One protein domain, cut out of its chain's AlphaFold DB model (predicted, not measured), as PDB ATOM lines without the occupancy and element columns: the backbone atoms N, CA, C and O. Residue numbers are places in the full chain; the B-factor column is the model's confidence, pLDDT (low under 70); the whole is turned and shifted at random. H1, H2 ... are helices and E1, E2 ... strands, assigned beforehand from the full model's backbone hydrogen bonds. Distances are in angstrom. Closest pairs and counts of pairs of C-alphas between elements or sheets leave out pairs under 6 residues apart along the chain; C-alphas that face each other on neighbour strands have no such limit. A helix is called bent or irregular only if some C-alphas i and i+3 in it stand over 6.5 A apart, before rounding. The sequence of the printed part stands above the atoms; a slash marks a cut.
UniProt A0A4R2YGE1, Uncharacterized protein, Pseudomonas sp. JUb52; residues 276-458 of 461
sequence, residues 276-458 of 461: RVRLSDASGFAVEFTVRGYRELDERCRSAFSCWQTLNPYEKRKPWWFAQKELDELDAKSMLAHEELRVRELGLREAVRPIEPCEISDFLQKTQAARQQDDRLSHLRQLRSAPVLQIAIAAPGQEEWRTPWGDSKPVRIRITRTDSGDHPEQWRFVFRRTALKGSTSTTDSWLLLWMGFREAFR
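AT A GLANCE: This is residues 276 to 458 of the 461 residues of an uncharacterized protein of Pseudomonas sp. JUb52 (UniProt A0A4R2YGE1). A long helical hairpin of H2 and H3 makes an arm, and at its base sits a head in which a strongly twisted sheet of six strands curls round the helix H1. The short last helix, H4, packs across one end of H1 on the same face of the sheet. The printed part has 183 residues, of mixed class, with four named helices and six named strands in the order E1 E2 H1 H2 H3 E3 E4 E5 E6 H4; the antiparallel sheet runs E2 E1 E3 E4 E5 E6. It is loose, with a radius of gyration of the C-alphas of 22.3 A, and spans 77 by 36 by 32 A, the arm making much of the length.

IN THESE COORDINATES: E1, residues 276 to 280, begins at C-alpha 276 (-54.117, -26.653, 34.406), and E2 is residues 286 to 291. H1, residues 294 to 311, is 25.4 A long. H2, residues 322 to 350, covers 43.1 A and ends at C-alpha 350 (-46.898, -86.349, 24.433); it is neither bent nor irregular, but only just: C-alphas 322 and 325 are 6.1 A apart. H3, residues 357 to 385, covers 41.7 A. E3 is residues 388 to 394, 20.0 A; E4 is residues 411 to 417; E5, residues 427 to 434, is 21.6 A; E6 is residues 440 to 443. H4, residues 446 to 456, ends at C-alpha 456 (-59.066, -25.518, 46.110).

HOW THE PARTS SIT: In the sheet, E1 and E2 form a hairpin, with N 277 and O 289 2.8 A apart. E1 is antiparallel to E3, with N 278 and O 392 at 2.8 A. E3 E4 E5 E6 are a meander, each strand the antiparallel neighbour of the one before: N 413 and O 389 are 2.7 A apart, N 414 and O 430 2.8 A, N 431 and O 443 2.7 A. H1 and H4 are on the same face of the sheet, which gives two layers, helices on one face of a sheet. H1 touches H4 with residues 294 to 298 alone, about perpendicular at 77 degrees; their closest C-alphas, of Tyr 294 and Trp 450, are 5.5 A apart. H2 and H3 touch as a helical hairpin, opposite ways at a shallow tilt of 23 degrees, the closest C-alphas, of Ala 337 and Ala 370, at 5.8 A. H3 only grazes the sheet with residues 378 to 385; H2 is not on it. Every O i to N i+4 pair is within hydrogen-bond range in H1, H3 and H4, and 23 of 25 in H2.

THE WHOLE: The C-alphas of Arg 353 and Gly 397, the two farthest apart, are 77.2 A apart. The printed part has no cut. The link from E3 to E4, 16 residues, is long. Residues 316 to 322 and 349 to 354 stand free. The mean pLDDT of the printed part is 72.2; 62 residues are under 70, among them 309 to 328, 377 to 388, 415 to 427 and 434 to 441.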
ATOM      1  N   ARG A 276     -55.473 -26.213  34.738       91.00
ATOM      2  CA  ARG A 276     -54.117 -26.653  34.406       91.00
ATOM      3  C   ARG A 276     -53.658 -27.619  35.488       91.00
ATOM      4  O   ARG A 276     -53.820 -27.348  36.673       91.00
ATOM      5  N   VAL A 277     -53.077 -28.734  35.080       89.69
ATOM      6  CA  VAL A 277     -52.581 -29.795  35.953       89.69
ATOM      7  C   VAL A 277     -51.114 -30.011  35.637       89.69
ATOM      8  O   VAL A 277     -50.743 -30.143  34.474       89.69
ATOM      9  N   ARG A 278     -50.290 -30.069  36.681       88.75
ATOM     10  CA  ARG A 278     -48.873 -30.401  36.607       88.75
ATOM     11  C   ARG A 278     -48.611 -31.678  37.385       88.75
ATOM     12  O   ARG A 278     -48.906 -31.755  38.577       88.75
ATOM     13  N   LEU A 279     -48.022 -32.660  36.714       87.62
ATOM     14  CA  LEU A 279     -47.488 -33.867  37.333       87.62
ATOM     15  C   LEU A 279     -45.970 -33.763  37.373       87.62
ATOM     16  O   LEU A 279     -45.361 -33.435  36.359       87.62
ATOM     17  N   SER A 280     -45.361 -34.034  38.525       81.12
ATOM     18  CA  SER A 280     -43.905 -33.950  38.689       81.12
ATOM     19  C   SER A 280     -43.339 -35.055  39.570       81.12
ATOM     20  O   SER A 280     -44.040 -35.564  40.442       81.12
ATOM     21  N   ASP A 281     -42.077 -35.426  39.359       76.19
ATOM     22  CA  ASP A 281     -41.351 -36.351  40.232       76.19
ATOM     23  C   ASP A 281     -40.110 -35.707  40.868       76.19
ATOM     24  O   ASP A 281     -39.744 -34.568  40.582       76.19
ATOM     25  N   ALA A 282     -39.444 -36.457  41.747       67.19
ATOM     26  CA  ALA A 282     -38.225 -36.007  42.415       67.19
ATOM     27  C   ALA A 282     -36.982 -35.974  41.499       67.19
ATOM     28  O   ALA A 282     -35.941 -35.474  41.918       67.19
ATOM     29  N   SER A 283     -37.061 -36.521  40.280       62.97
ATOM     30  CA  SER A 283     -35.962 -36.544  39.306       62.97
ATOM     31  C   SER A 283     -35.916 -35.295  38.420       62.97
ATOM     32  O   SER A 283     -34.948 -35.099  37.688       62.97
ATOM     33  N   GLY A 284     -36.935 -34.435  38.516       65.00
ATOM     34  CA  GLY A 284     -37.071 -33.231  37.700       65.00
ATOM     35  C   GLY A 284     -37.967 -33.417  36.474       65.00
ATOM     36  O   GLY A 284     -38.100 -32.481  35.687       65.00
ATOM     37  N   PHE A 285     -38.621 -34.575  36.311       73.00
ATOM     38  CA  PHE A 285     -39.678 -34.720  35.315       73.00
ATOM     39  C   PHE A 285     -40.874 -33.851  35.703       73.00
ATOM     40  O   PHE A 285     -41.336 -33.894  36.846       73.00
ATOM     41  N   ALA A 286     -41.411 -33.104  34.738       79.75
ATOM     42  CA  ALA A 286     -42.678 -32.406  34.875       79.75
ATOM     43  C   ALA A 286     -43.444 -32.409  33.548       79.75
ATOM     44  O   ALA A 286     -42.871 -32.104  32.504       79.75
ATOM     45  N   VAL A 287     -44.738 -32.718  33.598       84.56
ATOM     46  CA  VAL A 287     -45.658 -32.593  32.461       84.56
ATOM     47  C   VAL A 287     -46.850 -31.754  32.888       84.56
ATOM     48  O   VAL A 287     -47.401 -31.949  33.973       84.56
ATOM     49  N   GLU A 288     -47.234 -30.828  32.018       89.38
ATOM     50  CA  GLU A 288     -48.379 -29.947  32.204       89.38
ATOM     51  C   GLU A 288     -49.421 -30.211  31.121       89.38
ATOM     52  O   GLU A 288     -49.093 -30.360  29.945       89.38
ATOM     53  N   PHE A 289     -50.685 -30.268  31.516       88.94
ATOM     54  CA  PHE A 289     -51.816 -30.392  30.603       88.94
ATOM     55  C   PHE A 289     -53.048 -29.733  31.211       88.94
ATOM     56  O   PHE A 289     -53.053 -29.323  32.371       88.94
ATOM     57  N   THR A 290     -54.106 -29.631  30.420       88.75
ATOM     58  CA  THR A 290     -55.321 -28.934  30.821       88.75
ATOM     59  C   THR A 290     -56.514 -29.873  30.732       88.75
ATOM     60  O   THR A 290     -56.587 -30.672  29.805       88.75
ATOM     61  N   VAL A 291     -57.429 -29.786  31.699       87.12
ATOM     62  CA  VAL A 291     -58.581 -30.692  31.843       87.12
ATOM     63  C   VAL A 291     -59.859 -29.925  32.165       87.12
ATOM     64  O   VAL A 291     -59.817 -28.882  32.819       87.12
ATOM     65  N   ARG A 292     -61.001 -30.457  31.731       83.38
ATOM     66  CA  ARG A 292     -62.345 -29.884  31.936       83.38
ATOM     67  C   ARG A 292     -63.253 -30.764  32.799       83.38
ATOM     68  O   ARG A 292     -64.369 -30.370  33.131       83.38
ATOM     69  N   GLY A 293     -62.798 -31.962  33.158       80.81
ATOM     70  CA  GLY A 293     -63.562 -32.916  33.957       80.81
ATOM     71  C   GLY A 293     -62.722 -34.091  34.446       80.81
ATOM     72  O   GLY A 293     -61.616 -34.327  33.963       80.81
ATOM     73  N   TYR A 294     -63.275 -34.871  35.379       78.19
ATOM     74  CA  TYR A 294     -62.573 -36.006  35.990       78.19
ATOM     75  C   TYR A 294     -62.225 -37.132  34.997       78.19
ATOM     76  O   TYR A 294     -61.216 -37.802  35.187       78.19
ATOM     77  N   ARG A 295     -63.024 -37.335  33.935       78.94
ATOM     78  CA  ARG A 295     -62.733 -38.336  32.885       78.94
ATOM     79  C   ARG A 295     -61.520 -37.939  32.044       78.94
ATOM     80  O   ARG A 295     -60.640 -38.756  31.817       78.94
ATOM     81  N   GLU A 296     -61.452 -36.669  31.648       84.44
ATOM     82  CA  GLU A 296     -60.297 -36.123  30.927       84.44
ATOM     83  C   GLU A 296     -59.051 -36.101  31.825       84.44
ATOM     84  O   GLU A 296     -57.947 -36.365  31.363       84.44
ATOM     85  N   LEU A 297     -59.222 -35.836  33.125       84.00
ATOM     86  CA  LEU A 297     -58.144 -35.940  34.107       84.00
ATOM     87  C   LEU A 297     -57.561 -37.354  34.179       84.00
ATOM     88  O   LEU A 297     -56.339 -37.481  34.162       84.00
ATOM     89  N   ASP A 298     -58.408 -38.381  34.235       83.69
ATOM     90  CA  ASP A 298     -57.974 -39.781  34.226       83.69
ATOM     91  C   ASP A 298     -57.175 -40.104  32.951       83.69
ATOM     92  O   ASP A 298     -56.002 -40.476  33.014       83.69
ATOM     93  N   GLU A 299     -57.767 -39.846  31.782       83.56
ATOM     94  CA  GLU A 299     -57.157 -40.116  30.476       83.56
ATOM     95  C   GLU A 299     -55.802 -39.406  30.302       83.56
ATOM     96  O   GLU A 299     -54.793 -40.024  29.944       83.56
ATOM     97  N   ARG A 300     -55.743 -38.104  30.615       83.31
ATOM     98  CA  ARG A 300     -54.516 -37.304  30.500       83.31
ATOM     99  C   ARG A 300     -53.454 -37.733  31.503       83.31
ATOM    100  O   ARG A 300     -52.278 -37.768  31.141       83.31
ATOM    101  N   CYS A 301     -53.838 -38.091  32.730       83.38
ATOM    102  CA  CYS A 301     -52.896 -38.642  33.699       83.38
ATOM    103  C   CYS A 301     -52.317 -39.962  33.189       83.38
ATOM    104  O   CYS A 301     -51.097 -40.089  33.132       83.38
ATOM    105  N   ARG A 302     -53.150 -40.915  32.750       82.06
ATOM    106  CA  ARG A 302     -52.679 -42.187  32.175       82.06
ATOM    107  C   ARG A 302     -51.696 -41.956  31.029       82.06
ATOM    108  O   ARG A 302     -50.604 -42.516  31.054       82.06
ATOM    109  N   SER A 303     -52.019 -41.054  30.102       81.94
ATOM    110  CA  SER A 303     -51.138 -40.673  28.990       81.94
ATOM    111  C   SER A 303     -49.800 -40.069  29.455       81.94
ATOM    112  O   SER A 303     -48.731 -40.484  28.995       81.94
ATOM    113  N   ALA A 304     -49.831 -39.136  30.413       80.50
ATOM    114  CA  ALA A 304     -48.628 -38.523  30.978       80.50
ATOM    115  C   ALA A 304     -47.736 -39.549  31.694       80.50
ATOM    116  O   ALA A 304     -46.510 -39.487  31.591       80.50
ATOM    117  N   PHE A 305     -48.337 -40.522  32.380       74.88
ATOM    118  CA  PHE A 305     -47.608 -41.610  33.022       74.88
ATOM    119  C   PHE A 305     -47.014 -42.608  32.023       74.88
ATOM    120  O   PHE A 305     -45.891 -43.063  32.244       74.88
ATOM    121  N   SER A 306     -47.690 -42.908  30.912       74.00
ATOM    122  CA  SER A 306     -47.090 -43.681  29.816       74.00
ATOM    123  C   SER A 306     -45.854 -42.977  29.259       74.00
ATOM    124  O   SER A 306     -44.800 -43.590  29.117       74.00
ATOM    125  N   CYS A 307     -45.936 -41.661  29.035       71.81
ATOM    126  CA  CYS A 307     -44.786 -40.865  28.599       71.81
ATOM    127  C   CYS A 307     -43.656 -40.867  29.641       71.81
ATOM    128  O   CYS A 307     -42.485 -41.005  29.286       71.81
ATOM    129  N   TRP A 308     -43.999 -40.751  30.930       71.81
ATOM    130  CA  TRP A 308     -43.037 -40.846  32.028       71.81
ATOM    131  C   TRP A 308     -42.292 -42.183  32.025       71.81
ATOM    132  O   TRP A 308     -41.075 -42.184  32.191       71.81
ATOM    133  N   GLN A 309     -42.990 -43.304  31.805       67.50
ATOM    134  CA  GLN A 309     -42.377 -44.635  31.719       67.50
ATOM    135  C   GLN A 309     -41.412 -44.750  30.534       67.50
ATOM    136  O   GLN A 309     -40.322 -45.294  30.695       67.50
ATOM    137  N   THR A 310     -41.766 -44.192  29.373       65.50
ATOM    138  CA  THR A 310     -40.887 -44.178  28.191       65.50
ATOM    139  C   THR A 310     -39.616 -43.358  28.424       65.50
ATOM    140  O   THR A 310     -38.541 -43.727  27.956       65.50
ATOM    141  N   LEU A 311     -39.722 -42.240  29.150       60.47
ATOM    142  CA  LEU A 311     -38.599 -41.337  29.435       60.47
ATOM    143  C   LEU A 311     -37.746 -41.788  30.629       60.47
ATOM    144  O   LEU A 311     -36.547 -41.501  30.668       60.47
ATOM    145  N   ASN A 312     -38.336 -42.547  31.552       58.66
ATOM    146  CA  ASN A 312     -37.674 -43.194  32.682       58.66
ATOM    147  C   ASN A 312     -37.743 -44.726  32.548       58.66
ATOM    148  O   ASN A 312     -38.319 -45.387  33.422       58.66
ATOM    149  N   PRO A 313     -37.169 -45.306  31.472       51.81
ATOM    150  CA  PRO A 313     -37.181 -46.745  31.279       51.81
ATOM    151  C   PRO A 313     -36.451 -47.411  32.445       51.81
ATOM    152  O   PRO A 313     -35.494 -46.860  33.001       51.81
ATOM    153  N   TYR A 314     -36.911 -48.606  32.808       48.03
ATOM    154  CA  TYR A 314     -36.397 -49.418  33.914       48.03
ATOM    155  C   TYR A 314     -34.857 -49.487  33.974       48.03
ATOM    156  O   TYR A 314     -34.288 -49.464  35.063       48.03
ATOM    157  N   GLU A 315     -34.191 -49.459  32.817       39.53
ATOM    158  CA  GLU A 315     -32.735 -49.536  32.647       39.53
ATOM    159  C   GLU A 315     -31.950 -48.266  33.032       39.53
ATOM    160  O   GLU A 315     -30.750 -48.340  33.276       39.53
ATOM    161  N   LYS A 316     -32.582 -47.084  33.126       40.44
ATOM    162  CA  LYS A 316     -31.879 -45.813  33.426       40.44
ATOM    163  C   LYS A 316     -31.808 -45.466  34.916       40.44
ATOM    164  O   LYS A 316     -31.430 -44.353  35.288       40.44
ATOM    165  N   ARG A 317     -32.155 -46.404  35.797       48.97
ATOM    166  CA  ARG A 317     -32.012 -46.229  37.248       48.97
ATOM    167  C   ARG A 317     -30.568 -46.554  37.635       48.97
ATOM    168  O   ARG A 317     -30.044 -47.592  37.256       48.97
ATOM    169  N   LYS A 318     -29.900 -45.632  38.338       40.25
ATOM    170  CA  LYS A 318     -28.457 -45.715  38.633       40.25
ATOM    171  C   LYS A 318     -28.061 -47.109  39.193       40.25
ATOM    172  O   LYS A 318     -28.758 -47.592  40.085       40.25
ATOM    173  N   PRO A 319     -26.919 -47.699  38.773       38.28
ATOM    174  CA  PRO A 319     -26.514 -49.088  39.074       38.28
ATOM    175  C   PRO A 319     -26.401 -49.490  40.557       38.28
ATOM    176  O   PRO A 319     -26.310 -50.669  40.876       38.28
ATOM    177  N   TRP A 320     -26.393 -48.533  41.484       40.59
ATOM    178  CA  TRP A 320     -26.204 -48.764  42.925       40.59
ATOM    179  C   TRP A 320     -27.504 -49.095  43.677       40.59
ATOM    180  O   TRP A 320     -27.507 -49.202  44.904       40.59
ATOM    181  N   TRP A 321     -28.633 -49.238  42.976       42.47
ATOM    182  CA  TRP A 321     -29.877 -49.698  43.587       42.47
ATOM    183  C   TRP A 321     -29.838 -51.217  43.782       42.47
ATOM    184  O   TRP A 321     -30.218 -51.986  42.902       42.47
ATOM    185  N   PHE A 322     -29.443 -51.642  44.987       45.12
ATOM    186  CA  PHE A 322     -29.509 -53.028  45.485       45.12
ATOM    187  C   PHE A 322     -30.851 -53.734  45.201       45.12
ATOM    188  O   PHE A 322     -30.920 -54.957  45.156       45.12
ATOM    189  N   ALA A 323     -31.914 -52.960  44.969       54.44
ATOM    190  CA  ALA A 323     -33.253 -53.440  44.693       54.44
ATOM    191  C   ALA A 323     -33.459 -54.021  43.276       54.44
ATOM    192  O   ALA A 323     -34.367 -54.833  43.123       54.44
ATOM    193  N   GLN A 324     -32.666 -53.621  42.266       54.28
ATOM    194  CA  GLN A 324     -32.852 -54.046  40.865       54.28
ATOM    195  C   GLN A 324     -32.240 -55.422  40.593       54.28
ATOM    196  O   GLN A 324     -32.918 -56.286  40.058       54.28
ATOM    197  N   LYS A 325     -31.011 -55.669  41.064       64.56
ATOM    198  CA  LYS A 325     -30.356 -56.981  40.942       64.56
ATOM    199  C   LYS A 325     -31.206 -58.111  41.538       64.56
ATOM    200  O   LYS A 325     -31.335 -59.170  40.941       64.56
ATOM    201  N   GLU A 326     -31.830 -57.868  42.692       68.19
ATOM    202  CA  GLU A 326     -32.747 -58.831  43.318       68.19
ATOM    203  C   GLU A 326     -34.000 -59.085  42.459       68.19
ATOM    204  O   GLU A 326     -34.489 -60.211  42.405       68.19
ATOM    205  N   LEU A 327     -34.516 -58.061  41.767       64.12
ATOM    206  CA  LEU A 327     -35.648 -58.210  40.848       64.12
ATOM    207  C   LEU A 327     -35.257 -58.989  39.591       64.12
ATOM    208  O   LEU A 327     -36.017 -59.864  39.189       64.12
ATOM    209  N   ASP A 328     -34.086 -58.714  39.017       67.50
ATOM    210  CA  ASP A 328     -33.577 -59.411  37.832       67.50
ATOM    211  C   ASP A 328     -33.313 -60.895  38.142       67.50
ATOM    212  O   ASP A 328     -33.686 -61.777  37.373       67.50
ATOM    213  N   GLU A 329     -32.743 -61.197  39.315       76.44
ATOM    214  CA  GLU A 329     -32.549 -62.575  39.780       76.44
ATOM    215  C   GLU A 329     -33.879 -63.311  40.000       76.44
ATOM    216  O   GLU A 329     -33.993 -64.498  39.687       76.44
ATOM    217  N   LEU A 330     -34.895 -62.637  40.546       72.19
ATOM    218  CA  LEU A 330     -36.223 -63.225  40.732       72.19
ATOM    219  C   LEU A 330     -36.954 -63.445  39.403       72.19
ATOM    220  O   LEU A 330     -37.628 -64.465  39.257       72.19
ATOM    221  N   ASP A 331     -36.808 -62.523  38.452       70.19
ATOM    222  CA  ASP A 331     -37.378 -62.626  37.107       70.19
ATOM    223  C   ASP A 331     -36.735 -63.775  36.325       70.19
ATOM    224  O   ASP A 331     -37.441 -64.641  35.816       70.19
ATOM    225  N   ALA A 332     -35.403 -63.886  36.355       78.31
ATOM    226  CA  ALA A 332     -34.679 -65.006  35.758       78.31
ATOM    227  C   ALA A 332     -35.109 -66.354  36.358       78.31
ATOM    228  O   ALA A 332     -35.353 -67.318  35.631       78.31
ATOM    229  N   LYS A 333     -35.264 -66.431  37.687       80.69
ATOM    230  CA  LYS A 333     -35.780 -67.642  38.336       80.69
ATOM    231  C   LYS A 333     -37.237 -67.923  37.949       80.69
ATOM    232  O   LYS A 333     -37.603 -69.092  37.882       80.69
ATOM    233  N   SER A 334     -38.081 -66.898  37.768       76.94
ATOM    234  CA  SER A 334     -39.491 -67.079  37.371       76.94
ATOM    235  C   SER A 334     -39.547 -67.644  35.953       76.94
ATOM    236  O   SER A 334     -40.195 -68.663  35.723       76.94
ATOM    237  N   MET A 335     -38.759 -67.081  35.034       75.88
ATOM    238  CA  MET A 335     -38.626 -67.592  33.671       75.88
ATOM    239  C   MET A 335     -38.182 -69.058  33.629       75.88
ATOM    240  O   MET A 335     -38.794 -69.854  32.920       75.88
ATOM    241  N   LEU A 336     -37.160 -69.432  34.408       83.50
ATOM    242  CA  LEU A 336     -36.694 -70.822  34.483       83.50
ATOM    243  C   LEU A 336     -37.786 -71.769  34.997       83.50
ATOM    244  O   LEU A 336     -38.004 -72.821  34.401       83.50
ATOM    245  N   ALA A 337     -38.518 -71.383  36.047       82.69
ATOM    246  CA  ALA A 337     -39.615 -72.191  36.580       82.69
ATOM    247  C   ALA A 337     -40.737 -72.407  35.545       82.69
ATOM    248  O   ALA A 337     -41.266 -73.513  35.421       82.69
ATOM    249  N   HIS A 338     -41.084 -71.374  34.769       79.31
ATOM    250  CA  HIS A 338     -42.088 -71.485  33.703       79.31
ATOM    251  C   HIS A 338     -41.616 -72.332  32.518       79.31
ATOM    252  O   HIS A 338     -42.439 -73.037  31.929       79.31
ATOM    253  N   GLU A 339     -40.322 -72.312  32.195       82.56
ATOM    254  CA  GLU A 339     -39.743 -73.176  31.159       82.56
ATOM    255  C   GLU A 339     -39.697 -74.645  31.610       82.56
ATOM    256  O   GLU A 339     -40.092 -75.534  30.859       82.56
ATOM    257  N   GLU A 340     -39.333 -74.923  32.865       84.88
ATOM    258  CA  GLU A 340     -39.421 -76.278  33.431       84.88
ATOM    259  C   GLU A 340     -40.858 -76.817  33.411       84.88
ATOM    260  O   GLU A 340     -41.092 -77.977  33.053       84.88
ATOM    261  N   LEU A 341     -41.837 -75.975  33.762       82.88
ATOM    262  CA  LEU A 341     -43.254 -76.323  33.666       82.88
ATOM    263  C   LEU A 341     -43.673 -76.621  32.231       82.88
ATOM    264  O   LEU A 341     -44.439 -77.556  32.007       82.88
ATOM    265  N   ARG A 342     -43.156 -75.862  31.266       80.69
ATOM    266  CA  ARG A 342     -43.443 -76.052  29.847       80.69
ATOM    267  C   ARG A 342     -42.894 -77.379  29.330       80.69
ATOM    268  O   ARG A 342     -43.624 -78.122  28.680       80.69
ATOM    269  N   VAL A 343     -41.644 -77.707  29.657       84.31
ATOM    270  CA  VAL A 343     -41.032 -79.001  29.307       84.31
ATOM    271  C   VAL A 343     -41.816 -80.154  29.934       84.31
ATOM    272  O   VAL A 343     -42.053 -81.179  29.294       84.31
ATOM    273  N   ARG A 344     -42.269 -79.984  31.179       85.50
ATOM    274  CA  ARG A 344     -43.048 -81.009  31.869       85.50
ATOM    275  C   ARG A 344     -44.448 -81.186  31.281       85.50
ATOM    276  O   ARG A 344     -44.869 -82.321  31.085       85.50
ATOM    277  N   GLU A 345     -45.145 -80.095  30.973       84.62
ATOM    278  CA  GLU A 345     -46.437 -80.116  30.271       84.62
ATOM    279  C   GLU A 345     -46.321 -80.842  28.934       84.62
ATOM    280  O   GLU A 345     -47.141 -81.712  28.639       84.62
ATOM    281  N   LEU A 346     -45.265 -80.542  28.173       83.12
ATOM    282  CA  LEU A 346     -44.974 -81.193  26.904       83.12
ATOM    283  C   LEU A 346     -44.831 -82.710  27.079       83.12
ATOM    284  O   LEU A 346     -45.469 -83.466  26.349       83.12
ATOM    285  N   GLY A 347     -44.062 -83.148  28.079       84.44
ATOM    286  CA  GLY A 347     -43.886 -84.568  28.389       84.44
ATOM    287  C   GLY A 347     -45.196 -85.280  28.741       84.44
ATOM    288  O   GLY A 347     -45.451 -86.370  28.235       84.44
ATOM    289  N   LEU A 348     -46.058 -84.653  29.552       84.88
ATOM    290  CA  LEU A 348     -47.369 -85.216  29.906       84.88
ATOM    291  C   LEU A 348     -48.307 -85.289  28.699       84.88
ATOM    292  O   LEU A 348     -49.018 -86.272  28.519       84.88
ATOM    293  N   ARG A 349     -48.302 -84.258  27.851       80.75
ATOM    294  CA  ARG A 349     -49.147 -84.193  26.655       80.75
ATOM    295  C   ARG A 349     -48.739 -85.212  25.594       80.75
ATOM    296  O   ARG A 349     -49.589 -85.735  24.877       80.75
ATOM    297  N   GLU A 350     -47.439 -85.440  25.442       83.31
ATOM    298  CA  GLU A 350     -46.898 -86.349  24.433       83.31
ATOM    299  C   GLU A 350     -46.838 -87.807  24.896       83.31
ATOM    300  O   GLU A 350     -46.516 -88.680  24.086       83.31
ATOM    301  N   ALA A 351     -47.212 -88.083  26.149       81.81
ATOM    302  CA  ALA A 351     -47.292 -89.428  26.688       81.81
ATOM    303  C   ALA A 351     -48.206 -90.320  25.830       81.81
ATOM    304  O   ALA A 351     -49.366 -90.012  25.554       81.81
ATOM    305  N   VAL A 352     -47.657 -91.457  25.397       80.44
ATOM    306  CA  VAL A 352     -48.405 -92.497  24.670       80.44
ATOM    307  C   VAL A 352     -49.246 -93.334  25.638       80.44
ATOM    308  O   VAL A 352     -50.293 -93.863  25.270       80.44
ATOM    309  N   ARG A 353     -48.790 -93.435  26.890       85.50
ATOM    310  CA  ARG A 353     -49.509 -94.086  27.984       85.50
ATOM    311  C   ARG A 353     -50.463 -93.104  28.675       85.50
ATOM    312  O   ARG A 353     -50.230 -91.897  28.592       85.50
ATOM    313  N   PRO A 354     -51.489 -93.605  29.382       83.06
ATOM    314  CA  PRO A 354     -52.305 -92.776  30.257       83.06
ATOM    315  C   PRO A 354     -51.448 -91.985  31.248       83.06
ATOM    316  O   PRO A 354     -50.466 -92.511  31.769       83.06
ATOM    317  N   ILE A 355     -51.823 -90.728  31.486       83.44
ATOM    318  CA  ILE A 355     -51.159 -89.877  32.480       83.44
ATOM    319  C   ILE A 355     -51.470 -90.422  33.876       83.44
ATOM    320  O   ILE A 355     -52.639 -90.563  34.236       83.44
ATOM    321  N   GLU A 356     -50.431 -90.699  34.659       83.06
ATOM    322  CA  GLU A 356     -50.572 -91.284  35.992       83.06
ATOM    323  C   GLU A 356     -50.909 -90.213  37.055       83.06
ATOM    324  O   GLU A 356     -50.404 -89.083  36.991       83.06
ATOM    325  N   PRO A 357     -51.672 -90.549  38.114       79.31
ATOM    326  CA  PRO A 357     -52.009 -89.606  39.188       79.31
ATOM    327  C   PRO A 357     -50.793 -88.968  39.884       79.31
ATOM    328  O   PRO A 357     -50.831 -87.803  40.291       79.31
ATOM    329  N   CYS A 358     -49.682 -89.699  40.011       82.81
ATOM    330  CA  CYS A 358     -48.451 -89.168  40.602       82.81
ATOM    331  C   CYS A 358     -47.787 -88.101  39.714       82.81
ATOM    332  O   CYS A 358     -47.254 -87.116  40.227       82.81
ATOM    333  N   GLU A 359     -47.870 -88.255  38.390       83.00
ATOM    334  CA  GLU A 359     -47.347 -87.297  37.417       83.00
ATOM    335  C   GLU A 359     -48.149 -85.987  37.451       83.00
ATOM    336  O   GLU A 359     -47.570 -84.898  37.402       83.00
ATOM    337  N   ILE A 360     -49.471 -86.103  37.620       78.88
ATOM    338  CA  ILE A 360     -50.395 -84.992  37.873       78.88
ATOM    339  C   ILE A 360     -50.033 -84.249  39.164       78.88
ATOM    340  O   ILE A 360     -49.924 -83.021  39.161       78.88
ATOM    341  N   SER A 361     -49.854 -84.981  40.267       77.25
ATOM    342  CA  SER A 361     -49.574 -84.392  41.580       77.25
ATOM    343  C   SER A 361     -48.285 -83.565  41.566       77.25
ATOM    344  O   SER A 361     -48.281 -82.411  41.995       77.25
ATOM    345  N   ASP A 362     -47.216 -84.109  40.986       84.00
ATOM    346  CA  ASP A 362     -45.933 -83.411  40.873       84.00
ATOM    347  C   ASP A 362     -46.037 -82.173  39.953       84.00
ATOM    348  O   ASP A 362     -45.541 -81.090  40.273       84.00
ATOM    349  N   PHE A 363     -46.769 -82.269  38.835       83.56
ATOM    350  CA  PHE A 363     -47.021 -81.111  37.971       83.56
ATOM    351  C   PHE A 363     -47.790 -79.984  38.687       83.56
ATOM    352  O   PHE A 363     -47.441 -78.807  38.548       83.56
ATOM    353  N   LEU A 364     -48.801 -80.325  39.493       77.62
ATOM    354  CA  LEU A 364     -49.551 -79.352  40.291       77.62
ATOM    355  C   LEU A 364     -48.676 -78.667  41.345       77.62
ATOM    356  O   LEU A 364     -48.735 -77.443  41.470       77.62
ATOM    357  N   GLN A 365     -47.833 -79.422  42.054       82.06
ATOM    358  CA  GLN A 365     -46.903 -78.860  43.041       82.06
ATOM    359  C   GLN A 365     -45.945 -77.851  42.401       82.06
ATOM    360  O   GLN A 365     -45.784 -76.738  42.906       82.06
ATOM    361  N   LYS A 366     -45.363 -78.190  41.244       84.31
ATOM    362  CA  LYS A 366     -44.500 -77.263  40.497       84.31
ATOM    363  C   LYS A 366     -45.255 -76.027  40.014       84.31
ATOM    364  O   LYS A 366     -44.732 -74.918  40.094       84.31
ATOM    365  N   THR A 367     -46.495 -76.200  39.555       79.62
ATOM    366  CA  THR A 367     -47.342 -75.082  39.114       79.62
ATOM    367  C   THR A 367     -47.615 -74.122  40.272       79.62
ATOM    368  O   THR A 367     -47.517 -72.905  40.111       79.62
ATOM    369  N   GLN A 368     -47.914 -74.653  41.458       78.00
ATOM    370  CA  GLN A 368     -48.130 -73.854  42.660       78.00
ATOM    371  C   GLN A 368     -46.858 -73.109  43.086       78.00
ATOM    372  O   GLN A 368     -46.932 -71.921  43.401       78.00
ATOM    373  N   ALA A 369     -45.695 -73.763  43.037       80.75
ATOM    374  CA  ALA A 369     -44.414 -73.133  43.346       80.75
ATOM    375  C   ALA A 369     -44.098 -71.958  42.398       80.75
ATOM    376  O   ALA A 369     -43.747 -70.871  42.861       80.75
ATOM    377  N   ALA A 370     -44.302 -72.131  41.086       78.69
ATOM    378  CA  ALA A 370     -44.107 -71.057  40.110       78.69
ATOM    379  C   ALA A 370     -45.068 -69.879  40.342       78.69
ATOM    380  O   ALA A 370     -44.654 -68.721  40.302       78.69
ATOM    381  N   ARG A 371     -46.341 -70.152  40.669       73.12
ATOM    382  CA  ARG A 371     -47.322 -69.105  41.015       73.12
ATOM    383  C   ARG A 371     -46.891 -68.293  42.236       73.12
ATOM    384  O   ARG A 371     -46.885 -67.067  42.177       73.12
ATOM    385  N   GLN A 372     -46.475 -68.961  43.312       75.69
ATOM    386  CA  GLN A 372     -45.980 -68.289  44.520       75.69
ATOM    387  C   GLN A 372     -44.778 -67.384  44.219       75.69
ATOM    388  O   GLN A 372     -44.645 -66.291  44.775       75.69
ATOM    389  N   GLN A 373     -43.907 -67.826  43.316       76.19
ATOM    390  CA  GLN A 373     -42.751 -67.057  42.888       76.19
ATOM    391  C   GLN A 373     -43.138 -65.819  42.063       76.19
ATOM    392  O   GLN A 373     -42.599 -64.736  42.306       76.19
ATOM    393  N   ASP A 374     -44.105 -65.946  41.155       68.38
ATOM    394  CA  ASP A 374     -44.644 -64.830  40.373       68.38
ATOM    395  C   ASP A 374     -45.330 -63.782  41.249       68.38
ATOM    396  O   ASP A 374     -45.183 -62.576  41.019       68.38
ATOM    397  N   ASP A 375     -46.088 -64.221  42.253       65.56
ATOM    398  CA  ASP A 375     -46.753 -63.316  43.188       65.56
ATOM    399  C   ASP A 375     -45.725 -62.585  44.056       65.56
ATOM    400  O   ASP A 375     -45.815 -61.367  44.226       65.56
ATOM    401  N   ARG A 376     -44.669 -63.279  44.501       70.12
ATOM    402  CA  ARG A 376     -43.541 -62.654  45.204       70.12
ATOM    403  C   ARG A 376     -42.829 -61.608  44.341       70.12
ATOM    404  O   ARG A 376     -42.552 -60.509  44.828       70.12
ATOM    405  N   LEU A 377     -42.544 -61.921  43.075       69.00
ATOM    406  CA  LEU A 377     -41.927 -60.988  42.129       69.00
ATOM    407  C   LEU A 377     -42.831 -59.772  41.880       69.00
ATOM    408  O   LEU A 377     -42.367 -58.634  41.936       69.00
ATOM    409  N   SER A 378     -44.128 -60.000  41.663       60.44
ATOM    410  CA  SER A 378     -45.121 -58.942  41.437       60.44
ATOM    411  C   SER A 378     -45.232 -58.007  42.643       60.44
ATOM    412  O   SER A 378     -45.172 -56.787  42.489       60.44
ATOM    413  N   HIS A 379     -45.300 -58.567  43.853       62.22
ATOM    414  CA  HIS A 379     -45.333 -57.813  45.103       62.22
ATOM    415  C   HIS A 379     -44.063 -56.965  45.304       62.22
ATOM    416  O   HIS A 379     -44.141 -55.776  45.621       62.22
ATOM    417  N   LEU A 380     -42.877 -57.532  45.056       61.91
ATOM    418  CA  LEU A 380     -41.612 -56.796  45.171       61.91
ATOM    419  C   LEU A 380     -41.474 -55.696  44.113       61.91
ATOM    420  O   LEU A 380     -41.004 -54.603  44.443       61.91
ATOM    421  N   ARG A 381     -41.940 -55.936  42.879       61.16
ATOM    422  CA  ARG A 381     -42.048 -54.903  41.836       61.16
ATOM    423  C   ARG A 381     -42.934 -53.754  42.321       61.16
ATOM    424  O   ARG A 381     -42.474 -52.619  42.396       61.16
ATOM    425  N   GLN A 382     -44.157 -54.040  42.763       55.94
ATOM    426  CA  GLN A 382     -45.095 -53.021  43.260       55.94
ATOM    427  C   GLN A 382     -44.547 -52.205  44.445       55.94
ATOM    428  O   GLN A 382     -44.786 -50.993  44.539       55.94
ATOM    429  N   LEU A 383     -43.808 -52.839  45.358       55.66
ATOM    430  CA  LEU A 383     -43.200 -52.153  46.498       55.66
ATOM    431  C   LEU A 383     -42.066 -51.209  46.089       55.66
ATOM    432  O   LEU A 383     -41.944 -50.133  46.675       55.66
ATOM    433  N   ARG A 384     -41.251 -51.598  45.101       54.56
ATOM    434  CA  ARG A 384     -39.962 -50.953  44.794       54.56
ATOM    435  C   ARG A 384     -39.982 -50.068  43.545       54.56
ATOM    436  O   ARG A 384     -39.073 -49.261  43.372       54.56
ATOM    437  N   SER A 385     -40.996 -50.183  42.681       50.38
ATOM    438  CA  SER A 385     -41.053 -49.466  41.399       50.38
ATOM    439  C   SER A 385     -42.246 -48.531  41.212       50.38
ATOM    440  O   SER A 385     -42.323 -47.918  40.148       50.38
ATOM    441  N   ALA A 386     -43.161 -48.405  42.183       53.31
ATOM    442  CA  ALA A 386     -44.344 -47.554  42.037       53.31
ATOM    443  C   ALA A 386     -43.936 -46.073  41.858       53.31
ATOM    444  O   ALA A 386     -43.381 -45.492  42.796       53.31
ATOM    445  N   PRO A 387     -44.188 -45.450  40.689       58.00
ATOM    446  CA  PRO A 387     -43.927 -44.031  40.504       58.00
ATOM    447  C   PRO A 387     -44.779 -43.227  41.477       58.00
ATOM    448  O   PRO A 387     -45.955 -43.532  41.699       58.00
ATOM    449  N   VAL A 388     -44.162 -42.212  42.071       66.12
ATOM    450  CA  VAL A 388     -44.820 -41.273  42.971       66.12
ATOM    451  C   VAL A 388     -44.750 -39.906  42.305       66.12
ATOM    452  O   VAL A 388     -43.738 -39.220  42.433       66.12
ATOM    453  N   LEU A 389     -45.803 -39.530  41.572       72.94
ATOM    454  CA  LEU A 389     -45.902 -38.185  41.000       72.94
ATOM    455  C   LEU A 389     -46.640 -37.268  41.968       72.94
ATOM    456  O   LEU A 389     -47.699 -37.615  42.485       72.94
ATOM    457  N   GLN A 390     -46.098 -36.086  42.212       83.62
ATOM    458  CA  GLN A 390     -46.811 -35.014  42.881       83.62
ATOM    459  C   GLN A 390     -47.723 -34.315  41.873       83.62
ATOM    460  O   GLN A 390     -47.279 -33.963  40.778       83.62
ATOM    461  N   ILE A 391     -48.982 -34.108  42.260       87.69
ATOM    462  CA  ILE A 391     -49.953 -33.358  41.468       87.69
ATOM    463  C   ILE A 391     -50.106 -31.938  42.016       87.69
ATOM    464  O   ILE A 391     -50.259 -31.734  43.223       87.69
ATOM    465  N   ALA A 392     -50.072 -30.967  41.111       88.56
ATOM    466  CA  ALA A 392     -50.390 -29.574  41.372       88.56
ATOM    467  C   ALA A 392     -51.375 -29.052  40.319       88.56
ATOM    468  O   ALA A 392     -51.440 -29.575  39.206       88.56
ATOM    469  N   ILE A 393     -52.156 -28.038  40.680       89.88
ATOM    470  CA  ILE A 393     -53.257 -27.502  39.882       89.88
ATOM    471  C   ILE A 393     -53.250 -25.976  39.862       89.88
ATOM    472  O   ILE A 393     -52.898 -25.345  40.854       89.88
ATOM    473  N   ALA A 394     -53.661 -25.383  38.748       87.62
ATOM    474  CA  ALA A 394     -53.841 -23.942  38.598       87.62
ATOM    475  C   ALA A 394     -55.125 -23.646  37.807       87.62
ATOM    476  O   ALA A 394     -55.495 -24.394  36.896       87.62
ATOM    477  N   ALA A 395     -55.809 -22.555  38.149       81.75
ATOM    478  CA  ALA A 395     -56.935 -22.052  37.366       81.75
ATOM    479  C   ALA A 395     -56.442 -21.355  36.074       81.75
ATOM    480  O   ALA A 395     -55.270 -20.967  35.987       81.75
ATOM    481  N   PRO A 396     -57.294 -21.179  35.048       69.88
ATOM    482  CA  PRO A 396     -56.913 -20.505  33.811       69.88
ATOM    483  C   PRO A 396     -56.497 -19.059  34.101       69.88
ATOM    484  O   PRO A 396     -57.176 -18.357  34.844       69.88
ATOM    485  N   GLY A 397     -55.370 -18.619  33.536       68.38
ATOM    486  CA  GLY A 397     -54.839 -17.265  33.746       68.38
ATOM    487  C   GLY A 397     -54.110 -17.036  35.078       68.38
ATOM    488  O   GLY A 397     -53.627 -15.932  35.302       68.38
ATOM    489  N   GLN A 398     -53.990 -18.052  35.942       75.88
ATOM    490  CA  GLN A 398     -53.185 -17.987  37.167       75.88
ATOM    491  C   GLN A 398     -51.789 -18.590  36.946       75.88
ATOM    492  O   GLN A 398     -51.638 -19.629  36.293       75.88
ATOM    493  N   GLU A 399     -50.773 -17.948  37.523       74.12
ATOM    494  CA  GLU A 399     -49.392 -18.457  37.542       74.12
ATOM    495  C   GLU A 399     -49.105 -19.341  38.767       74.12
ATOM    496  O   GLU A 399     -48.181 -20.156  38.743       74.12
ATOM    497  N   GLU A 400     -49.913 -19.223  39.826       82.75
ATOM    498  CA  GLU A 400     -49.714 -19.948  41.081       82.75
ATOM    499  C   GLU A 400     -50.239 -21.393  41.003       82.75
ATOM    500  O   GLU A 400     -51.415 -21.647  40.731       82.75
ATOM    501  N   TRP A 401     -49.360 -22.353  41.302       85.12
ATOM    502  CA  TRP A 401     -49.704 -23.767  41.441       85.12
ATOM    503  C   TRP A 401     -50.125 -24.089  42.874       85.12
ATOM    504  O   TRP A 401     -49.381 -23.843  43.821       85.12
ATOM    505  N   ARG A 402     -51.284 -24.728  43.030       84.94
ATOM    506  CA  ARG A 402     -51.819 -25.205  44.310       84.94
ATOM    507  C   ARG A 402     -51.863 -26.722  44.364       84.94
ATOM    508  O   ARG A 402     -51.810 -27.412  43.350       84.94
ATOM    509  N   THR A 403     -51.972 -27.262  45.563       83.50
ATOM    510  CA  THR A 403     -52.308 -28.672  45.759       83.50
ATOM    511  C   THR A 403     -53.805 -28.882  45.487       83.50
ATOM    512  O   THR A 403     -54.615 -27.956  45.633       83.50
ATOM    513  N   PRO A 404     -54.223 -30.103  45.125       79.25
ATOM    514  CA  PRO A 404     -55.632 -30.464  45.194       79.25
ATOM    515  C   PRO A 404     -56.165 -30.237  46.619       79.25
ATOM    516  O   PRO A 404     -55.462 -30.533  47.582       79.25
ATOM    517  N   TRP A 405     -57.396 -29.737  46.754       80.31
ATOM    518  CA  TRP A 405     -58.022 -29.274  48.008       80.31
ATOM    519  C   TRP A 405     -57.458 -27.982  48.625       80.31
ATOM    520  O   TRP A 405     -57.952 -27.569  49.671       80.31
ATOM    521  N   GLY A 406     -56.481 -27.321  47.993       67.69
ATOM    522  CA  GLY A 406     -56.063 -25.955  48.341       67.69
ATOM    523  C   GLY A 406     -55.353 -25.813  49.688       67.69
ATOM    524  O   GLY A 406     -55.140 -24.696  50.152       67.69
ATOM    525  N   ASP A 407     -54.978 -26.921  50.329       73.62
ATOM    526  CA  ASP A 407     -54.237 -26.909  51.586       73.62
ATOM    527  C   ASP A 407     -52.728 -27.082  51.366       73.62
ATOM    528  O   ASP A 407     -52.269 -27.495  50.312       73.62
ATOM    529  N   SER A 408     -51.891 -26.827  52.366       64.19
ATOM    530  CA  SER A 408     -50.433 -26.970  52.207       64.19
ATOM    531  C   SER A 408     -49.939 -28.425  52.068       64.19
ATOM    532  O   SER A 408     -48.732 -28.673  52.108       64.19
ATOM    533  N   LYS A 409     -50.833 -29.418  51.926       74.56
ATOM    534  CA  LYS A 409     -50.472 -30.840  51.920       74.56
ATOM    535  C   LYS A 409     -50.264 -31.353  50.495       74.56
ATOM    536  O   LYS A 409     -51.195 -31.328  49.693       74.56
ATOM    537  N   PRO A 410     -49.089 -31.918  50.177       74.25
ATOM    538  CA  PRO A 410     -48.860 -32.494  48.864       74.25
ATOM    539  C   PRO A 410     -49.747 -33.724  48.662       74.25
ATOM    540  O   PRO A 410     -49.844 -34.604  49.528       74.25
ATOM    541  N   VAL A 411     -50.349 -33.803  47.478       77.69
ATOM    542  CA  VAL A 411     -51.041 -34.997  47.001       77.69
ATOM    543  C   VAL A 411     -50.106 -35.727  46.052       77.69
ATOM    544  O   VAL A 411     -49.576 -35.156  45.097       77.69
ATOM    545  N   ARG A 412     -49.869 -36.999  46.355       79.50
ATOM    546  CA  ARG A 412     -48.999 -37.877  45.585       79.50
ATOM    547  C   ARG A 412     -49.828 -38.972  44.951       79.50
ATOM    548  O   ARG A 412     -50.571 -39.671  45.632       79.50
ATOM    549  N   ILE A 413     -49.660 -39.138  43.656       75.31
ATOM    550  CA  ILE A 413     -50.240 -40.211  42.880       75.31
ATOM    551  C   ILE A 413     -49.273 -41.387  42.951       75.31
ATOM    552  O   ILE A 413     -48.167 -41.319  42.414       75.31
ATOM    553  N   ARG A 414     -49.683 -42.454  43.635       71.50
ATOM    554  CA  ARG A 414     -49.005 -43.746  43.597       71.50
ATOM    555  C   ARG A 414     -49.748 -44.634  42.617       71.50
ATOM    556  O   ARG A 414     -50.939 -44.863  42.786       71.50
ATOM    557  N   ILE A 415     -49.037 -45.180  41.641       67.19
ATOM    558  CA  ILE A 415     -49.622 -46.189  40.761       67.19
ATOM    559  C   ILE A 415     -49.394 -47.567  41.361       67.19
ATOM    560  O   ILE A 415     -48.260 -47.987  41.594       67.19
ATOM    561  N   THR A 416     -50.489 -48.272  41.593       61.28
ATOM    562  CA  THR A 416     -50.508 -49.703  41.872       61.28
ATOM    563  C   THR A 416     -50.997 -50.407  40.620       61.28
ATOM    564  O   THR A 416     -52.125 -50.194  40.186       61.28
ATOM    565  N   ARG A 417     -50.141 -51.228  40.015       56.72
ATOM    566  CA  ARG A 417     -50.569 -52.095  38.918       56.72
ATOM    567  C   ARG A 417     -51.411 -53.212  39.512       56.72
ATOM    568  O   ARG A 417     -50.938 -53.877  40.434       56.72
ATOM    569  N   THR A 418     -52.639 -53.383  39.039       52.59
ATOM    570  CA  THR A 418     -53.498 -54.487  39.492       52.59
ATOM    571  C   THR A 418     -53.116 -55.807  38.821       52.59
ATOM    572  O   THR A 418     -53.530 -56.866  39.278       52.59
ATOM    573  N   ASP A 419     -52.248 -55.758  37.808       48.47
ATOM    574  CA  ASP A 419     -51.685 -56.907  37.107       48.47
ATOM    575  C   ASP A 419     -50.215 -56.687  36.685       48.47
ATOM    576  O   ASP A 419     -49.557 -55.706  37.038       48.47
ATOM    577  N   SER A 420     -49.659 -57.656  35.955       43.84
ATOM    578  CA  SER A 420     -48.324 -57.563  35.355       43.84
ATOM    579  C   SER A 420     -48.292 -56.762  34.044       43.84
ATOM    580  O   SER A 420     -47.221 -56.656  33.447       43.84
ATOM    581  N   GLY A 421     -49.432 -56.256  33.562       44.88
ATOM    582  CA  GLY A 421     -49.553 -55.538  32.299       44.88
ATOM    583  C   GLY A 421     -48.901 -54.155  32.346       44.88
ATOM    584  O   GLY A 421     -48.844 -53.495  33.386       44.88
ATOM    585  N   ASP A 422     -48.393 -53.701  31.200       48.75
ATOM    586  CA  ASP A 422     -47.945 -52.313  31.014       48.75
ATOM    587  C   ASP A 422     -49.063 -51.437  30.421       48.75
ATOM    588  O   ASP A 422     -48.825 -50.290  30.054       48.75
ATOM    589  N   HIS A 423     -50.296 -51.954  30.343       55.06
ATOM    590  CA  HIS A 423     -51.429 -51.221  29.793       55.06
ATOM    591  C   HIS A 423     -51.942 -50.191  30.804       55.06
ATOM    592  O   HIS A 423     -52.315 -50.570  31.919       55.06
ATOM    593  N   PRO A 424     -52.012 -48.900  30.434       56.00
ATOM    594  CA  PRO A 424     -52.394 -47.831  31.352       56.00
ATOM    595  C   PRO A 424     -53.773 -47.999  31.975       56.00
ATOM    596  O   PRO A 424     -54.036 -47.415  33.016       56.00
ATOM    597  N   GLU A 425     -54.645 -48.778  31.350       55.38
ATOM    598  CA  GLU A 425     -56.061 -48.980  31.687       55.38
ATOM    599  C   GLU A 425     -56.227 -49.900  32.905       55.38
ATOM    600  O   GLU A 425     -57.141 -49.733  33.707       55.38
ATOM    601  N   GLN A 426     -55.250 -50.786  33.111       55.94
ATOM    602  CA  GLN A 426     -55.149 -51.728  34.229       55.94
ATOM    603  C   GLN A 426     -54.373 -51.139  35.419       55.94
ATOM    604  O   GLN A 426     -53.966 -51.824  36.360       55.94
ATOM    605  N   TRP A 427     -54.092 -49.840  35.387       66.50
ATOM    606  CA  TRP A 427     -53.419 -49.167  36.487       66.50
ATOM    607  C   TRP A 427     -54.448 -48.630  37.471       66.50
ATOM    608  O   TRP A 427     -55.341 -47.862  37.104       66.50
ATOM    609  N   ARG A 428     -54.282 -48.983  38.748       70.00
ATOM    610  CA  ARG A 428     -55.002 -48.353  39.851       70.00
ATOM    611  C   ARG A 428     -54.188 -47.172  40.359       70.00
ATOM    612  O   ARG A 428     -53.035 -47.314  40.773       70.00
ATOM    613  N   PHE A 429     -54.801 -45.999  40.324       74.19
ATOM    614  CA  PHE A 429     -54.203 -44.753  40.781       74.19
ATOM    615  C   PHE A 429     -54.639 -44.493  42.215       74.19
ATOM    616  O   PHE A 429     -55.811 -44.271  42.483       74.19
ATOM    617  N   VAL A 430     -53.691 -44.531  43.147       74.69
ATOM    618  CA  VAL A 430     -53.933 -44.258  44.563       74.69
ATOM    619  C   VAL A 430     -53.392 -42.877  44.895       74.69
ATOM    620  O   VAL A 430     -52.182 -42.642  44.932       74.69
ATOM    621  N   PHE A 431     -54.295 -41.954  45.184       78.69
ATOM    622  CA  PHE A 431     -54.004 -40.600  45.624       78.69
ATOM    623  C   PHE A 431     -53.749 -40.608  47.128       78.69
ATOM    624  O   PHE A 431     -54.644 -40.861  47.935       78.69
ATOM    625  N   ARG A 432     -52.504 -40.342  47.523       74.50
ATOM    626  CA  ARG A 432     -52.086 -40.235  48.922       74.50
ATOM    627  C   ARG A 432     -51.911 -38.775  49.306       74.50
ATOM    628  O   ARG A 432     -51.108 -38.067  48.699       74.50
ATOM    629  N   ARG A 433     -52.589 -38.350  50.366       71.38
ATOM    630  CA  ARG A 433     -52.408 -37.040  51.001       71.38
ATOM    631  C   ARG A 433     -51.728 -37.250  52.348       71.38
ATOM    632  O   ARG A 433     -52.182 -38.046  53.166       71.38
ATOM    633  N   THR A 434     -50.610 -36.564  52.564       60.75
ATOM    634  CA  THR A 434     -49.818 -36.699  53.799       60.75
ATOM    635  C   THR A 434     -49.976 -35.439  54.639       60.75
ATOM    636  O   THR A 434     -49.686 -34.344  54.164       60.75
ATOM    637  N   ALA A 435     -50.456 -35.568  55.877       53.47
ATOM    638  CA  ALA A 435     -50.528 -34.450  56.809       53.47
ATOM    639  C   ALA A 435     -49.176 -34.180  57.484       53.47
ATOM    640  O   ALA A 435     -48.397 -35.097  57.727       53.47
ATOM    641  N   LEU A 436     -48.948 -32.920  57.878       44.22
ATOM    642  CA  LEU A 436     -47.757 -32.471  58.619       44.22
ATOM    643  C   LEU A 436     -47.515 -33.240  59.938       44.22
ATOM    644  O   LEU A 436     -46.387 -33.289  60.408       44.22
ATOM    645  N   LYS A 437     -48.551 -33.868  60.520       44.72
ATOM    646  CA  LYS A 437     -48.471 -34.702  61.739       44.72
ATOM    647  C   LYS A 437     -48.301 -36.210  61.465       44.72
ATOM    648  O   LYS A 437     -48.507 -37.013  62.365       44.72
ATOM    649  N   GLY A 438     -47.983 -36.610  60.233       49.00
ATOM    650  CA  GLY A 438     -47.728 -38.012  59.872       49.00
ATOM    651  C   GLY A 438     -48.971 -38.867  59.589       49.00
ATOM    652  O   GLY A 438     -48.821 -40.010  59.166       49.00
ATOM    653  N   SER A 439     -50.191 -38.341  59.748       48.41
ATOM    654  CA  SER A 439     -51.402 -39.047  59.314       48.41
ATOM    655  C   SER A 439     -51.542 -39.011  57.786       48.41
ATOM    656  O   SER A 439     -51.480 -37.953  57.154       48.41
ATOM    657  N   THR A 440     -51.711 -40.184  57.177       59.56
ATOM    658  CA  THR A 440     -51.894 -40.353  55.728       59.56
ATOM    659  C   THR A 440     -53.337 -40.717  55.415       59.56
ATOM    660  O   THR A 440     -53.849 -41.680  55.981       59.56
ATOM    661  N   SER A 441     -53.973 -40.001  54.488       65.88
ATOM    662  CA  SER A 441     -55.253 -40.409  53.900       65.88
ATOM    663  C   SER A 441     -55.058 -40.838  52.446       65.88
ATOM    664  O   SER A 441     -54.198 -40.306  51.735       65.88
ATOM    665  N   THR A 442     -55.835 -41.829  52.005       72.00
ATOM    666  CA  THR A 442     -55.739 -42.403  50.656       72.00
ATOM    667  C   THR A 442     -57.109 -42.508  50.000       72.00
ATOM    668  O   THR A 442     -58.085 -42.835  50.667       72.00
ATOM    669  N   THR A 443     -57.176 -42.255  48.697       70.62
ATOM    670  CA  THR A 443     -58.362 -42.463  47.854       70.62
ATOM    671  C   THR A 443     -57.912 -42.880  46.456       70.62
ATOM    672  O   THR A 443     -56.792 -42.569  46.065       70.62
ATOM    673  N   ASP A 444     -58.742 -43.589  45.707       72.69
ATOM    674  CA  ASP A 444     -58.518 -43.978  44.307       72.69
ATOM    675  C   ASP A 444     -59.598 -43.425  43.360       72.69
ATOM    676  O   ASP A 444     -59.611 -43.710  42.165       72.69
ATOM    677  N   SER A 445     -60.484 -42.570  43.875       75.81
ATOM    678  CA  SER A 445     -61.556 -41.961  43.095       75.81
ATOM    679  C   SER A 445     -61.085 -40.698  42.373       75.81
ATOM    680  O   SER A 445     -60.835 -39.656  42.991       75.81
ATOM    681  N   TRP A 446     -61.053 -40.757  41.039       80.00
ATOM    682  CA  TRP A 446     -60.839 -39.588  40.176       80.00
ATOM    683  C   TRP A 446     -61.882 -38.488  40.394       80.00
ATOM    684  O   TRP A 446     -61.564 -37.302  40.305       80.00
ATOM    685  N   LEU A 447     -63.122 -38.867  40.725       76.31
ATOM    686  CA  LEU A 447     -64.192 -37.920  41.034       76.31
ATOM    687  C   LEU A 447     -63.903 -37.151  42.329       76.31
ATOM    688  O   LEU A 447     -64.054 -35.931  42.351       76.31
ATOM    689  N   LEU A 448     -63.444 -37.831  43.387       74.88
ATOM    690  CA  LEU A 448     -63.066 -37.161  44.634       74.88
ATOM    691  C   LEU A 448     -61.879 -36.217  44.424       74.88
ATOM    692  O   LEU A 448     -61.903 -35.094  44.925       74.88
ATOM    693  N   LEU A 449     -60.880 -36.631  43.637       81.88
ATOM    694  CA  LEU A 449     -59.760 -35.764  43.262       81.88
ATOM    695  C   LEU A 449     -60.232 -34.506  42.520       81.88
ATOM    696  O   LEU A 449     -59.816 -33.398  42.855       81.88
ATOM    697  N   TRP A 450     -61.153 -34.665  41.566       83.06
ATOM    698  CA  TRP A 450     -61.755 -33.555  40.828       83.06
ATOM    699  C   TRP A 450     -62.562 -32.606  41.721       83.06
ATOM    700  O   TRP A 450     -62.454 -31.386  41.592       83.06
ATOM    701  N   MET A 451     -63.336 -33.137  42.671       78.75
ATOM    702  CA  MET A 451     -64.009 -32.314  43.682       78.75
ATOM    703  C   MET A 451     -62.999 -31.515  44.512       78.75
ATOM    704  O   MET A 451     -63.238 -30.347  44.804       78.75
ATOM    705  N   GLY A 452     -61.839 -32.103  44.816       81.19
ATOM    706  CA  GLY A 452     -60.735 -31.402  45.463       81.19
ATOM    707  C   GLY A 452     -60.180 -30.230  44.664       81.19
ATOM    708  O   GLY A 452     -59.809 -29.220  45.257       81.19
ATOM    709  N   PHE A 453     -60.147 -30.315  43.332       86.38
ATOM    710  CA  PHE A 453     -59.710 -29.188  42.500       86.38
ATOM    711  C   PHE A 453     -60.681 -28.020  42.623       86.38
ATOM    712  O   PHE A 453     -60.263 -26.880  42.788       86.38
ATOM    713  N   ARG A 454     -61.981 -28.319  42.588       80.00
ATOM    714  CA  ARG A 454     -63.031 -27.309  42.729       80.00
ATOM    715  C   ARG A 454     -63.008 -26.657  44.105       80.00
ATOM    716  O   ARG A 454     -63.137 -25.445  44.181       80.00
ATOM    717  N   GLU A 455     -62.777 -27.432  45.163       81.12
ATOM    718  CA  GLU A 455     -62.665 -26.883  46.520       81.12
ATOM    719  C   GLU A 455     -61.437 -25.970  46.673       81.12
ATOM    720  O   GLU A 455     -61.536 -24.910  47.280       81.12
ATOM    721  N   ALA A 456     -60.298 -26.323  46.062       80.00
ATOM    722  CA  ALA A 456     -59.066 -25.518  46.110       80.00
ATOM    723  C   ALA A 456     -59.214 -24.103  45.520       80.00
ATOM    724  O   ALA A 456     -58.407 -23.211  45.803       80.00
ATOM    725  N   PHE A 457     -60.227 -23.924  44.673       76.56
ATOM    726  CA  PHE A 457     -60.536 -22.691  43.963       76.56
ATOM    727  C   PHE A 457     -61.997 -22.274  44.162       76.56
ATOM    728  O   PHE A 457     -62.554 -21.569  43.323       76.56
ATOM    729  N   ARG A 458     -62.613 -22.695  45.276       72.12
ATOM    730  CA  ARG A 458     -64.015 -22.406  45.610       72.12
ATOM    731  C   ARG A 458     -64.325 -20.914  45.653       72.12
ATOM    732  O   ARG A 458     -65.424 -20.517  45.311       72.12
TER     733      ARG A 458